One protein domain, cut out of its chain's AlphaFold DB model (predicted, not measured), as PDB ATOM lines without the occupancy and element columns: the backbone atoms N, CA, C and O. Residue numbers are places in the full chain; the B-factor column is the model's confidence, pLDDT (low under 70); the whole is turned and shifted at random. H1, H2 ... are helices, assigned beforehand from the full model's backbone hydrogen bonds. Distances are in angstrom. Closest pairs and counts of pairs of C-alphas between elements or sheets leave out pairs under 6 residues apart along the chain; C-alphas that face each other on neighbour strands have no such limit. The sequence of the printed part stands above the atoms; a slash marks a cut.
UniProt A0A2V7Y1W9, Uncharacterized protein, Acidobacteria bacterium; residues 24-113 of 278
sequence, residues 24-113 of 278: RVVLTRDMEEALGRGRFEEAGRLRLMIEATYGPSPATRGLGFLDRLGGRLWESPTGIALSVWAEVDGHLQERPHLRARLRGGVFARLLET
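AT A GLANCE: This is residues 24 to 113 of the 278 residues of an uncharacterized protein of Acidobacteria bacterium (UniProt A0A2V7Y1W9). Two helical hairpins, H1 with H2 and H5 with H6, are set at an angle to each other and meet where the last part of H1, residues 32 to 36, packs on H6. Two one-turn helices, H3 and H4, come between the hairpins along the chain; H3 packs on residues 40 to 44 of H2, near the middle of the whole, and H4 sits at the beginning of H5. The printed part has 90 residues with six named helices in the order H1 to H6 and no named strand; the class is all helix. It is compact, with a radius of gyration of the C-alphas of 12.5 A, and elongated in outline, spanning 37 by 24 by 16 A.

IN THESE COORDINATES: H1 covers residues 24 to 36 and is 18.2 A long from first to last C-alpha, beginning at C-alpha 24 (48.421, -31.825, 25.705). H2, residues 40 to 54, is 20.7 A long and begins at C-alpha 40 (42.224, -17.408, 15.595). H3, residues 66 to 69, and H4, residues 72 to 75, have four residues each. H5, residues 78 to 91, is 20.3 A long. H6, residues 96 to 111, is the longest at 22.3 A and ends at C-alpha 111 (46.133, -10.591, 2.935).

HOW THE PARTS SIT: H1 and H2 form a helical hairpin: they touch at a shallow tilt of 16 degrees, opposite ways, and their closest C-alphas, of Met 31 and Ala 43, are 4.6 A apart. H1 touches H6 with residues 32 to 36 alone, at a steep tilt of 45 degrees, the same way; the closest C-alphas, of Gly 36 and Gly 105, are 4.3 A apart. H2 touches H3 with residues 40 to 44 alone, closest at the C-alphas of Gly 44 and Leu 66, 5.3 A. H3 and H4 meet only through their link, and H3 and H5 are near each other. H4 and H5 only just touch, only at the corner by their link, with 3 pairs of C-alphas within 8 A, closest at Leu 73 and Ala 81, 5.9 A. H5 and H6 form the second helical hairpin, touching at a shallow tilt of 7 degrees, opposite ways; their closest C-alphas, of Asp 89 and Arg 99, are 6.1 A apart. H1 and H5 are apart. In H1, H2, H5 and H6 every O i to N i+4 pair is within hydrogen-bond range; H3 and H4 are too short for such a pair.

THE WHOLE: The C-alphas farthest apart, of Tyr 54 and Pro 77, are 37.4 A apart. The printed part has no cut. The link from H2 to H3, 11 residues, is long; the other links are tight. The mean pLDDT of the printed part is 90.1, and no printed residue is under 70.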
ATOM      1  N   ARG A  24      48.218 -33.257  25.448       89.00
ATOM      2  CA  ARG A  24      48.421 -31.825  25.705       89.00
ATOM      3  C   ARG A  24      49.434 -31.165  24.761       89.00
ATOM      4  O   ARG A  24      49.237 -30.012  24.381       89.00
ATOM      5  N   VAL A  25      50.517 -31.858  24.405       88.00
ATOM      6  CA  VAL A  25      51.551 -31.349  23.487       88.00
ATOM      7  C   VAL A  25      50.985 -31.242  22.077       88.00
ATOM      8  O   VAL A  25      51.151 -30.202  21.444       88.00
ATOM      9  N   VAL A  26      50.242 -32.259  21.632       90.88
ATOM     10  CA  VAL A  26      49.551 -32.254  20.335       90.88
ATOM     11  C   VAL A  26      48.586 -31.073  20.249       90.88
ATOM     12  O   VAL A  26      48.723 -30.243  19.359       90.88
ATOM     13  N   LEU A  27      47.704 -30.910  21.239       92.69
ATOM     14  CA  LEU A  27      46.756 -29.792  21.265       92.69
ATOM     15  C   LEU A  27      47.444 -28.422  21.306       92.69
ATOM     16  O   LEU A  27      46.967 -27.470  20.690       92.69
ATOM     17  N   THR A  28      48.573 -28.310  22.011       92.25
ATOM     18  CA  THR A  28      49.361 -27.069  22.034       92.25
ATOM     19  C   THR A  28      49.954 -26.775  20.657       92.25
ATOM     20  O   THR A  28      49.882 -25.640  20.194       92.25
ATOM     21  N   ARG A  29      50.493 -27.791  19.975       91.88
ATOM     22  CA  ARG A  29      51.027 -27.651  18.617       91.88
ATOM     23  C   ARG A  29      49.934 -27.247  17.631       91.88
ATOM     24  O   ARG A  29      50.145 -26.323  16.853       91.88
ATOM     25  N   ASP A  30      48.773 -27.887  17.703       94.56
ATOM     26  CA  ASP A  30      47.635 -27.589  16.832       94.56
ATOM     27  C   ASP A  30      47.120 -26.159  17.076       94.56
ATOM     28  O   ASP A  30      46.788 -25.441  16.132       94.56
ATOM     29  N   MET A  31      47.135 -25.691  18.332       95.00
ATOM     30  CA  MET A  31      46.805 -24.307  18.686       95.00
ATOM     31  C   MET A  31      47.799 -23.313  18.073       95.00
ATOM     32  O   MET A  31      47.388 -22.305  17.497       95.00
ATOM     33  N   GLU A  32      49.102 -23.580  18.178       93.69
ATOM     34  CA  GLU A  32      50.146 -22.735  17.586       93.69
ATOM     35  C   GLU A  32      50.121 -22.753  16.052       93.69
ATOM     36  O   GLU A  32      50.415 -21.745  15.405       93.69
ATOM     37  N   GLU A  33      49.751 -23.883  15.454       93.44
ATOM     38  CA  GLU A  33      49.557 -24.012  14.017       93.44
ATOM     39  C   GLU A  33      48.330 -23.228  13.543       93.44
ATOM     40  O   GLU A  33      48.415 -22.487  12.562       93.44
ATOM     41  N   ALA A  34      47.200 -23.334  14.247       94.31
ATOM     42  CA  ALA A  34      46.018 -22.519  13.986       94.31
ATOM     43  C   ALA A  34      46.341 -21.022  14.104       94.31
ATOM     44  O   ALA A  34      45.994 -20.253  13.204       94.31
ATOM     45  N   LEU A  35      47.090 -20.626  15.142       93.38
ATOM     46  CA  LEU A  35      47.592 -19.263  15.320       93.38
ATOM     47  C   LEU A  35      48.441 -18.819  14.123       93.38
ATOM     48  O   LEU A  35      48.192 -17.755  13.567       93.38
ATOM     49  N   GLY A  36      49.406 -19.640  13.701       91.12
ATOM     50  CA  GLY A  36      50.290 -19.348  12.570       91.12
ATOM     51  C   GLY A  36      49.578 -19.228  11.222       91.12
ATOM     52  O   GLY A  36      50.075 -18.541  10.336       91.12
ATOM     53  N   ARG A  37      48.414 -19.870  11.072       90.38
ATOM     54  CA  ARG A  37      47.580 -19.829   9.862       90.38
ATOM     55  C   ARG A  37      46.453 -18.791   9.926       90.38
ATOM     56  O   ARG A  37      45.590 -18.794   9.061       90.38
ATOM     57  N   GLY A  38      46.398 -17.957  10.967       92.19
ATOM     58  CA  GLY A  38      45.350 -16.938  11.112       92.19
ATOM     59  C   GLY A  38      43.974 -17.486  11.516       92.19
ATOM     60  O   GLY A  38      42.988 -16.746  11.551       92.19
ATOM     61  N   ARG A  39      43.884 -18.769  11.886       93.31
ATOM     62  CA  ARG A  39      42.655 -19.429  12.357       93.31
ATOM     63  C   ARG A  39      42.438 -19.147  13.849       93.31
ATOM     64  O   ARG A  39      42.486 -20.049  14.686       93.31
ATOM     65  N   PHE A  40      42.257 -17.875  14.202       93.94
ATOM     66  CA  PHE A  40      42.224 -17.408  15.595       93.94
ATOM     67  C   PHE A  40      41.059 -17.972  16.412       93.94
ATOM     68  O   PHE A  40      41.221 -18.237  17.600       93.94
ATOM     69  N   GLU A  41      39.915 -18.226  15.781       94.06
ATOM     70  CA  GLU A  41      38.750 -18.867  16.393       94.06
ATOM     71  C   GLU A  41      39.067 -20.313  16.799       94.06
ATOM     72  O   GLU A  41      38.694 -20.777  17.876       94.06
ATOM     73  N   GLU A  42      39.786 -21.043  15.946       95.00
ATOM     74  CA  GLU A  42      40.247 -22.400  16.236       95.00
ATOM     75  C   GLU A  42      41.317 -22.398  17.329       95.00
ATOM     76  O   GLU A  42      41.189 -23.152  18.292       95.00
ATOM     77  N   ALA A  43      42.297 -21.495  17.251       94.69
ATOM     78  CA  ALA A  43      43.304 -21.327  18.296       94.69
ATOM     79  C   ALA A  43      42.666 -20.995  19.661       94.69
ATOM     80  O   ALA A  43      43.049 -21.569  20.680       94.69
ATOM     81  N   GLY A  44      41.651 -20.123  19.689       94.06
ATOM     82  CA  GLY A  44      40.891 -19.794  20.897       94.06
ATOM     83  C   GLY A  44      40.143 -21.000  21.472       94.06
ATOM     84  O   GLY A  44      40.237 -21.271  22.669       94.06
ATOM     85  N   ARG A  45      39.466 -21.787  20.622       94.44
ATOM     86  CA  ARG A  45      38.800 -23.035  21.046       94.44
ATOM     87  C   ARG A  45      39.789 -24.054  21.613       94.44
ATOM     88  O   ARG A  45      39.516 -24.643  22.658       94.44
ATOM     89  N   LEU A  46      40.940 -24.233  20.966       94.69
ATOM     90  CA  LEU A  46      41.991 -25.139  21.431       94.69
ATOM     91  C   LEU A  46      42.572 -24.679  22.777       94.69
ATOM     92  O   LEU A  46      42.729 -25.506  23.674       94.69
ATOM     93  N   ARG A  47      42.795 -23.370  22.973       94.62
ATOM     94  CA  ARG A  47      43.206 -22.799  24.270       94.62
ATOM     95  C   ARG A  47      42.230 -23.175  25.384       94.62
ATOM     96  O   ARG A  47      42.658 -23.705  26.408       94.62
ATOM     97  N   LEU A  48      40.936 -22.918  25.177       94.06
ATOM     98  CA  LEU A  48      39.895 -23.208  26.167       94.06
ATOM     99  C   LEU A  48      39.811 -24.707  26.475       94.06
ATOM    100  O   LEU A  48      39.686 -25.090  27.635       94.06
ATOM    101  N   MET A  49      39.945 -25.563  25.460       94.75
ATOM    102  CA  MET A  49      39.952 -27.014  25.641       94.75
ATOM    103  C   MET A  49      41.168 -27.497  26.447       94.75
ATOM    104  O   MET A  49      41.017 -28.342  27.329       94.75
ATOM    105  N   ILE A  50      42.362 -26.949  26.190       93.31
ATOM    106  CA  ILE A  50      43.573 -27.263  26.961       93.31
ATOM    107  C   ILE A  50      43.401 -26.833  28.422       93.31
ATOM    108  O   ILE A  50      43.690 -27.625  29.319       93.31
ATOM    109  N   GLU A  51      42.919 -25.611  28.667       94.12
ATOM    110  CA  GLU A  51      42.690 -25.090  30.022       94.12
ATOM    111  C   GLU A  51      41.640 -25.909  30.781       94.12
ATOM    112  O   GLU A  51      41.858 -26.241  31.944       94.12
ATOM    113  N   ALA A  52      40.540 -26.291  30.127       94.56
ATOM    114  CA  ALA A  52      39.488 -27.104  30.732       94.56
ATOM    115  C   ALA A  52      39.951 -28.535  31.054       94.56
ATOM    116  O   ALA A  52      39.552 -29.095  32.072       94.56
ATOM    117  N   THR A  53      40.800 -29.125  30.205       93.88
ATOM    118  CA  THR A  53      41.223 -30.532  30.340       93.88
ATOM    119  C   THR A  53      42.431 -30.699  31.265       93.88
ATOM    120  O   THR A  53      42.508 -31.671  32.012       93.88
ATOM    121  N   TYR A  54      43.393 -29.770  31.221       92.12
ATOM    122  CA  TYR A  54      44.693 -29.904  31.900       92.12
ATOM    123  C   TYR A  54      45.009 -28.767  32.880       92.12
ATOM    124  O   TYR A  54      46.091 -28.765  33.475       92.12
ATOM    125  N   GLY A  55      44.103 -27.801  33.030       89.88
ATOM    126  CA  GLY A  55      44.296 -26.606  33.841       89.88
ATOM    127  C   GLY A  55      45.140 -25.515  33.160       89.88
ATOM    128  O   GLY A  55      45.706 -25.712  32.077       89.88
ATOM    129  N   PRO A  56      45.257 -24.336  33.799       86.50
ATOM    130  CA  PRO A  56      46.091 -23.240  33.315       86.50
ATOM    131  C   PRO A  56      47.555 -23.660  33.163       86.50
ATOM    132  O   PRO A  56      48.124 -24.314  34.037       86.50
ATOM    133  N   SER A  57      48.210 -23.237  32.081       86.38
ATOM    134  CA  SER A  57      49.605 -23.597  31.832       86.38
ATOM    135  C   SER A  57      50.427 -22.477  31.206       86.38
ATOM    136  O   SER A  57      49.851 -21.542  30.662       86.38
ATOM    137  N   PRO A  58      51.774 -22.560  31.220       84.88
ATOM    138  CA  PRO A  58      52.614 -21.605  30.499       84.88
ATOM    139  C   PRO A  58      52.284 -21.507  29.003       84.88
ATOM    140  O   PRO A  58      52.427 -20.435  28.428       84.88
ATOM    141  N   ALA A  59      51.806 -22.598  28.387       82.31
ATOM    142  CA  ALA A  59      51.398 -22.616  26.985       82.31
ATOM    143  C   ALA A  59      50.191 -21.699  26.735       82.31
ATOM    144  O   ALA A  59      50.221 -20.901  25.802       82.31
ATOM    145  N   THR A  60      49.178 -21.753  27.605       86.69
ATOM    146  CA  THR A  60      47.909 -21.019  27.447       86.69
ATOM    147  C   THR A  60      47.880 -19.657  28.151       86.69
ATOM    148  O   THR A  60      47.130 -18.762  27.759       86.69
ATOM    149  N   ARG A  61      48.750 -19.443  29.148       86.69
ATOM    150  CA  ARG A  61      48.872 -18.184  29.898       86.69
ATOM    151  C   ARG A  61      49.166 -17.013  28.961       86.69
ATOM    152  O   ARG A  61      50.047 -17.096  28.112       86.69
ATOM    153  N   GLY A  62      48.453 -15.903  29.149       82.88
ATOM    154  CA  GLY A  62      48.653 -14.678  28.367       82.88
ATOM    155  C   GLY A  62      48.101 -14.734  26.939       82.88
ATOM    156  O   GLY A  62      48.303 -13.787  26.190       82.88
ATOM    157  N   LEU A  63      47.384 -15.800  26.559       88.06
ATOM    158  CA  LEU A  63      46.732 -15.924  25.247       88.06
ATOM    159  C   LEU A  63      45.261 -15.467  25.243       88.06
ATOM    160  O   LEU A  63      44.520 -15.774  24.314       88.06
ATOM    161  N   GLY A  64      44.827 -14.702  26.253       86.69
ATOM    162  CA  GLY A  64      43.466 -14.143  26.314       86.69
ATOM    163  C   GLY A  64      43.142 -13.168  25.172       86.69
ATOM    164  O   GLY A  64      41.981 -12.924  24.871       86.69
ATOM    165  N   PHE A  65      44.157 -12.656  24.467       88.62
ATOM    166  CA  PHE A  65      43.953 -11.844  23.267       88.62
ATOM    167  C   PHE A  65      43.273 -12.611  22.122       88.62
ATOM    168  O   PHE A  65      42.722 -11.974  21.226       88.62
ATOM    169  N   LEU A  66      43.301 -13.952  22.126       89.88
ATOM    170  CA  LEU A  66      42.648 -14.765  21.094       89.88
ATOM    171  C   LEU A  66      41.143 -14.492  21.024       89.88
ATOM    172  O   LEU A  66      40.580 -14.496  19.935       89.88
ATOM    173  N   ASP A  67      40.525 -14.141  22.150       86.06
ATOM    174  CA  ASP A  67      39.103 -13.804  22.215       86.06
ATOM    175  C   ASP A  67      38.804 -12.502  21.434       86.06
ATOM    176  O   ASP A  67      37.736 -12.353  20.847       86.06
ATOM    177  N   ARG A  68      39.777 -11.578  21.350       86.75
ATOM    178  CA  ARG A  68      39.686 -10.343  20.542       86.75
ATOM    179  C   ARG A  68      39.942 -10.590  19.055       86.75
ATOM    180  O   ARG A  68      39.435  -9.844  18.220       86.75
ATOM    181  N   LEU A  69      40.747 -11.603  18.728       86.12
ATOM    182  CA  LEU A  69      41.093 -11.963  17.351       86.12
ATOM    183  C   LEU A  69      40.076 -12.925  16.714       86.12
ATOM    184  O   LEU A  69      40.008 -12.997  15.495       86.12
ATOM    185  N   GLY A  70      39.281 -13.656  17.496       76.38
ATOM    186  CA  GLY A  70      38.320 -14.655  17.012       76.38
ATOM    187  C   GLY A  70      36.928 -14.118  16.653       76.38
ATOM    188  O   GLY A  70      35.935 -14.777  16.948       76.38
ATOM    189  N   GLY A  71      36.815 -12.913  16.086       78.12
ATOM    190  CA  GLY A  71      35.512 -12.284  15.839       78.12
ATOM    191  C   GLY A  71      35.501 -11.275  14.692       78.12
ATOM    192  O   GLY A  71      36.311 -11.342  13.772       78.12
ATOM    193  N   ARG A  72      34.600 -10.288  14.762       82.56
ATOM    194  CA  ARG A  72      34.367  -9.278  13.702       82.56
ATOM    195  C   ARG A  72      35.512  -8.276  13.489       82.56
ATOM    196  O   ARG A  72      35.375  -7.325  12.723       82.56
ATOM    197  N   LEU A  73      36.656  -8.470  14.149       87.19
ATOM    198  CA  LEU A  73      37.838  -7.625  13.973       87.19
ATOM    199  C   LEU A  73      38.256  -7.542  12.498       87.19
ATOM    200  O   LEU A  73      38.629  -6.477  12.021       87.19
ATOM    201  N   TRP A  74      38.148  -8.650  11.771       87.69
ATOM    202  CA  TRP A  74      38.572  -8.755  10.371       87.69
ATOM    203  C   TRP A  74      37.613  -8.077   9.388       87.69
ATOM    204  O   TRP A  74      38.003  -7.756   8.271       87.69
ATOM    205  N   GLU A  75      36.381  -7.809   9.819       85.50
ATOM    206  CA  GLU A  75      35.394  -7.013   9.077       85.50
ATOM    207  C   GLU A  75      35.583  -5.506   9.324       85.50
ATOM    208  O   GLU A  75      35.008  -4.672   8.624       85.50
ATOM    209  N   SER A  76      36.389  -5.138  10.324       85.88
ATOM    210  CA  SER A  76      36.639  -3.747  10.692       85.88
ATOM    211  C   SER A  76      37.604  -3.063   9.707       85.88
ATOM    212  O   SER A  76      38.351  -3.734   8.988       85.88
ATOM    213  N   PRO A  77      37.651  -1.717   9.679       88.69
ATOM    214  CA  PRO A  77      38.671  -0.984   8.939       88.69
ATOM    215  C   PRO A  77      40.096  -1.453   9.264       88.69
ATOM    216  O   PRO A  77      40.438  -1.679  10.427       88.69
ATOM    217  N   THR A  78      40.949  -1.521   8.240       87.75
ATOM    218  CA  THR A  78      42.326  -2.036   8.310       87.75
ATOM    219  C   THR A  78      43.141  -1.459   9.472       87.75
ATOM    220  O   THR A  78      43.810  -2.197  10.195       87.75
ATOM    221  N   GLY A  79      43.049  -0.145   9.709       88.81
ATOM    222  CA  GLY A  79      43.774   0.522  10.795       88.81
ATOM    223  C   GLY A  79      43.387   0.034  12.198       88.81
ATOM    224  O   GLY A  79      44.235   0.013  13.091       88.81
ATOM    225  N   ILE A  80      42.141  -0.416  12.395       90.25
ATOM    226  CA  ILE A  80      41.676  -0.977  13.673       90.25
ATOM    227  C   ILE A  80      42.305  -2.354  13.888       90.25
ATOM    228  O   ILE A  80      42.927  -2.581  14.926       90.25
ATOM    229  N   ALA A  81      42.223  -3.242  12.893       90.19
ATOM    230  CA  ALA A  81      42.825  -4.572  12.962       90.19
ATOM    231  C   ALA A  81      44.345  -4.501  13.201       90.19
ATOM    232  O   ALA A  81      44.868  -5.171  14.094       90.19
ATOM    233  N   LEU A  82      45.045  -3.613  12.487       92.88
ATOM    234  CA  LEU A  82      46.482  -3.381  12.668       92.88
ATOM    235  C   LEU A  82      46.819  -2.723  14.018       92.88
ATOM    236  O   LEU A  82      47.926  -2.879  14.534       92.88
ATOM    237  N   SER A  83      45.890  -1.994  14.632       92.31
ATOM    238  CA  SER A  83      46.095  -1.442  15.976       92.31
ATOM    239  C   SER A  83      45.952  -2.489  17.066       92.31
ATOM    240  O   SER A  83      46.815  -2.553  17.939       92.31
ATOM    241  N   VAL A  84      44.956  -3.367  16.956       91.56
ATOM    242  CA  VAL A  84      44.832  -4.529  17.844       91.56
ATOM    243  C   VAL A  84      46.043  -5.449  17.699       91.56
ATOM    244  O   VAL A  84      46.611  -5.863  18.703       91.56
ATOM    245  N   TRP A  85      46.492  -5.720  16.470       91.81
ATOM    246  CA  TRP A  85      47.718  -6.489  16.243       91.81
ATOM    247  C   TRP A  85      48.927  -5.880  16.958       91.81
ATOM    248  O   TRP A  85      49.609  -6.601  17.678       91.81
ATOM    249  N   ALA A  86      49.184  -4.579  16.796       91.88
ATOM    250  CA  ALA A  86      50.355  -3.928  17.387       91.88
ATOM    251  C   ALA A  86      50.360  -4.008  18.926       91.88
ATOM    252  O   ALA A  86      51.406  -4.241  19.529       91.88
ATOM    253  N   GLU A  87      49.191  -3.867  19.556       92.25
ATOM    254  CA  GLU A  87      49.029  -4.032  21.004       92.25
ATOM    255  C   GLU A  87      49.379  -5.464  21.445       92.25
ATOM    256  O   GLU A  87      50.178  -5.672  22.361       92.25
ATOM    257  N   VAL A  88      48.829  -6.469  20.757       90.75
ATOM    258  CA  VAL A  88      49.088  -7.881  21.072       90.75
ATOM    259  C   VAL A  88      50.546  -8.261  20.793       90.75
ATOM    260  O   VAL A  88      51.153  -8.988  21.579       90.75
ATOM    261  N   ASP A  89      51.134  -7.750  19.712       90.56
ATOM    262  CA  ASP A  89      52.540  -7.962  19.366       90.56
ATOM    263  C   ASP A  89      53.480  -7.432  20.458       90.56
ATOM    264  O   ASP A  89      54.470  -8.089  20.790       90.56
ATOM    265  N   GLY A  90      53.140  -6.285  21.057       88.56
ATOM    266  CA  GLY A  90      53.836  -5.719  22.212       88.56
ATOM    267  C   GLY A  90      53.758  -6.615  23.452       88.56
ATOM    268  O   GLY A  90      54.776  -6.864  24.094       88.56
ATOM    269  N   HIS A  91      52.588  -7.185  23.751       87.88
ATOM    270  CA  HIS A  91      52.425  -8.109  24.882       87.88
ATOM    271  C   HIS A  91      53.204  -9.427  24.730       87.88
ATOM    272  O   HIS A  91      53.467 -10.106  25.721       87.88
ATOM    273  N   LEU A  92      53.583  -9.802  23.505       88.25
ATOM    274  CA  LEU A  92      54.322 -11.033  23.216       88.25
ATOM    275  C   LEU A  92      55.839 -10.835  23.075       88.25
ATOM    276  O   LEU A  92      56.520 -11.756  22.622       88.25
ATOM    277  N   GLN A  93      56.396  -9.683  23.467       87.00
ATOM    278  CA  GLN A  93      57.841  -9.423  23.370       87.00
ATOM    279  C   GLN A  93      58.697 -10.509  24.045       87.00
ATOM    280  O   GLN A  93      59.628 -11.015  23.422       87.00
ATOM    281  N   GLU A  94      58.302 -10.962  25.238       88.31
ATOM    282  CA  GLU A  94      58.989 -12.019  26.002       88.31
ATOM    283  C   GLU A  94      58.745 -13.444  25.459       88.31
ATOM    284  O   GLU A  94      59.243 -14.430  26.001       88.31
ATOM    285  N   ARG A  95      57.944 -13.594  24.393       89.19
ATOM    286  CA  ARG A  95      57.573 -14.888  23.790       89.19
ATOM    287  C   ARG A  95      57.815 -14.866  22.275       89.19
ATOM    288  O   ARG A  95      56.857 -14.956  21.501       89.19
ATOM    289  N   PRO A  96      59.082 -14.795  21.820       88.44
ATOM    290  CA  PRO A  96      59.429 -14.532  20.420       88.44
ATOM    291  C   PRO A  96      58.858 -15.558  19.432       88.44
ATOM    292  O   PRO A  96      58.414 -15.179  18.349       88.44
ATOM    293  N   HIS A  97      58.796 -16.840  19.810       89.00
ATOM    294  CA  HIS A  97      58.197 -17.897  18.982       89.00
ATOM    295  C   HIS A  97      56.708 -17.647  18.703       89.00
ATOM    296  O   HIS A  97      56.271 -17.648  17.553       89.00
ATOM    297  N   LEU A  98      55.926 -17.359  19.745       88.69
ATOM    298  CA  LEU A  98      54.494 -17.085  19.598       88.69
ATOM    299  C   LEU A  98      54.229 -15.744  18.930       88.69
ATOM    300  O   LEU A  98      53.295 -15.635  18.143       88.69
ATOM    301  N   ARG A  99      55.075 -14.745  19.193       90.88
ATOM    302  CA  ARG A  99      55.041 -13.464  18.488       90.88
ATOM    303  C   ARG A  99      55.223 -13.657  16.982       90.88
ATOM    304  O   ARG A  99      54.454 -13.107  16.199       90.88
ATOM    305  N   ALA A 100      56.184 -14.485  16.567       88.94
ATOM    306  CA  ALA A 100      56.404 -14.810  15.158       88.94
ATOM    307  C   ALA A 100      55.201 -15.544  14.537       88.94
ATOM    308  O   ALA A 100      54.754 -15.168  13.453       88.94
ATOM    309  N   ARG A 101      54.627 -16.534  15.240       90.75
ATOM    310  CA  ARG A 101      53.410 -17.241  14.796       90.75
ATOM    311  C   ARG A 101      52.218 -16.297  14.657       90.75
ATOM    312  O   ARG A 101      51.553 -16.322  13.627       90.75
ATOM    313  N   LEU A 102      51.985 -15.435  15.647       92.19
ATOM    314  CA  LEU A 102      50.921 -14.434  15.608       92.19
ATOM    315  C   LEU A 102      51.077 -13.510  14.398       92.19
ATOM    316  O   LEU A 102      50.115 -13.328  13.661       92.19
ATOM    317  N   ARG A 103      52.271 -12.944  14.175       92.25
ATOM    318  CA  ARG A 103      52.540 -12.095  13.002       92.25
ATOM    319  C   ARG A 103      52.202 -12.830  11.707       92.25
ATOM    320  O   ARG A 103      51.451 -12.291  10.901       92.25
ATOM    321  N   GLY A 104      52.693 -14.062  11.558       90.56
ATOM    322  CA  GLY A 104      52.381 -14.925  10.417       90.56
ATOM    323  C   GLY A 104      50.879 -15.042  10.172       90.56
ATOM    324  O   GLY A 104      50.407 -14.705   9.090       90.56
ATOM    325  N   GLY A 105      50.121 -15.421  11.201       92.06
ATOM    326  CA  GLY A 105      48.678 -15.603  11.079       92.06
ATOM    327  C   GLY A 105      47.896 -14.319  10.829       92.06
ATOM    328  O   GLY A 105      46.950 -14.324  10.045       92.06
ATOM    329  N   VAL A 106      48.277 -13.210  11.473       94.00
ATOM    330  CA  VAL A 106      47.572 -11.928  11.327       94.00
ATOM    331  C   VAL A 106      47.712 -11.417   9.901       94.00
ATOM    332  O   VAL A 106      46.709 -11.079   9.279       94.00
ATOM    333  N   PHE A 107      48.934 -11.383   9.364       92.88
ATOM    334  CA  PHE A 107      49.138 -10.904   7.998       92.88
ATOM    335  C   PHE A 107      48.624 -11.896   6.961       92.88
ATOM    336  O   PHE A 107      48.067 -11.439   5.972       92.88
ATOM    337  N   ALA A 108      48.715 -13.212   7.196       89.62
ATOM    338  CA  ALA A 108      48.073 -14.195   6.322       89.62
ATOM    339  C   ALA A 108      46.573 -13.900   6.174       89.62
ATOM    340  O   ALA A 108      46.095 -13.727   5.057       89.62
ATOM    341  N   ARG A 109      45.861 -13.709   7.292       90.94
ATOM    342  CA  ARG A 109      44.423 -13.409   7.281       90.94
ATOM    343  C   ARG A 109      44.089 -12.042   6.688       90.94
ATOM    344  O   ARG A 109      43.111 -11.907   5.963       90.94
ATOM    345  N   LEU A 110      44.882 -11.008   6.973       92.38
ATOM    346  CA  LEU A 110      44.663  -9.685   6.374       92.38
ATOM    347  C   LEU A 110      44.848  -9.716   4.853       92.38
ATOM    348  O   LEU A 110      44.073  -9.089   4.136       92.38
ATOM    349  N   LEU A 111      45.834 -10.470   4.363       91.19
ATOM    350  CA  LEU A 111      46.133 -10.591   2.935       91.19
ATOM    351  C   LEU A 111      45.089 -11.405   2.151       91.19
ATOM    352  O   LEU A 111      45.080 -11.327   0.927       91.19
ATOM    353  N   GLU A 112      44.182 -12.129   2.819       90.00
ATOM    354  CA  GLU A 112      43.033 -12.778   2.163       90.00
ATOM    355  C   GLU A 112      42.025 -11.760   1.608       90.00
ATOM    356  O   GLU A 112      41.314 -12.049   0.648       90.00
ATOM    357  N   THR A 113      41.944 -10.570   2.212       89.31
ATOM    358  CA  THR A 113      40.917  -9.564   1.882       89.31
ATOM    359  C   THR A 113      41.477  -8.188   1.537       89.31
ATOM    360  O   THR A 113      40.741  -7.355   1.008       89.31
TER     361      THR A 113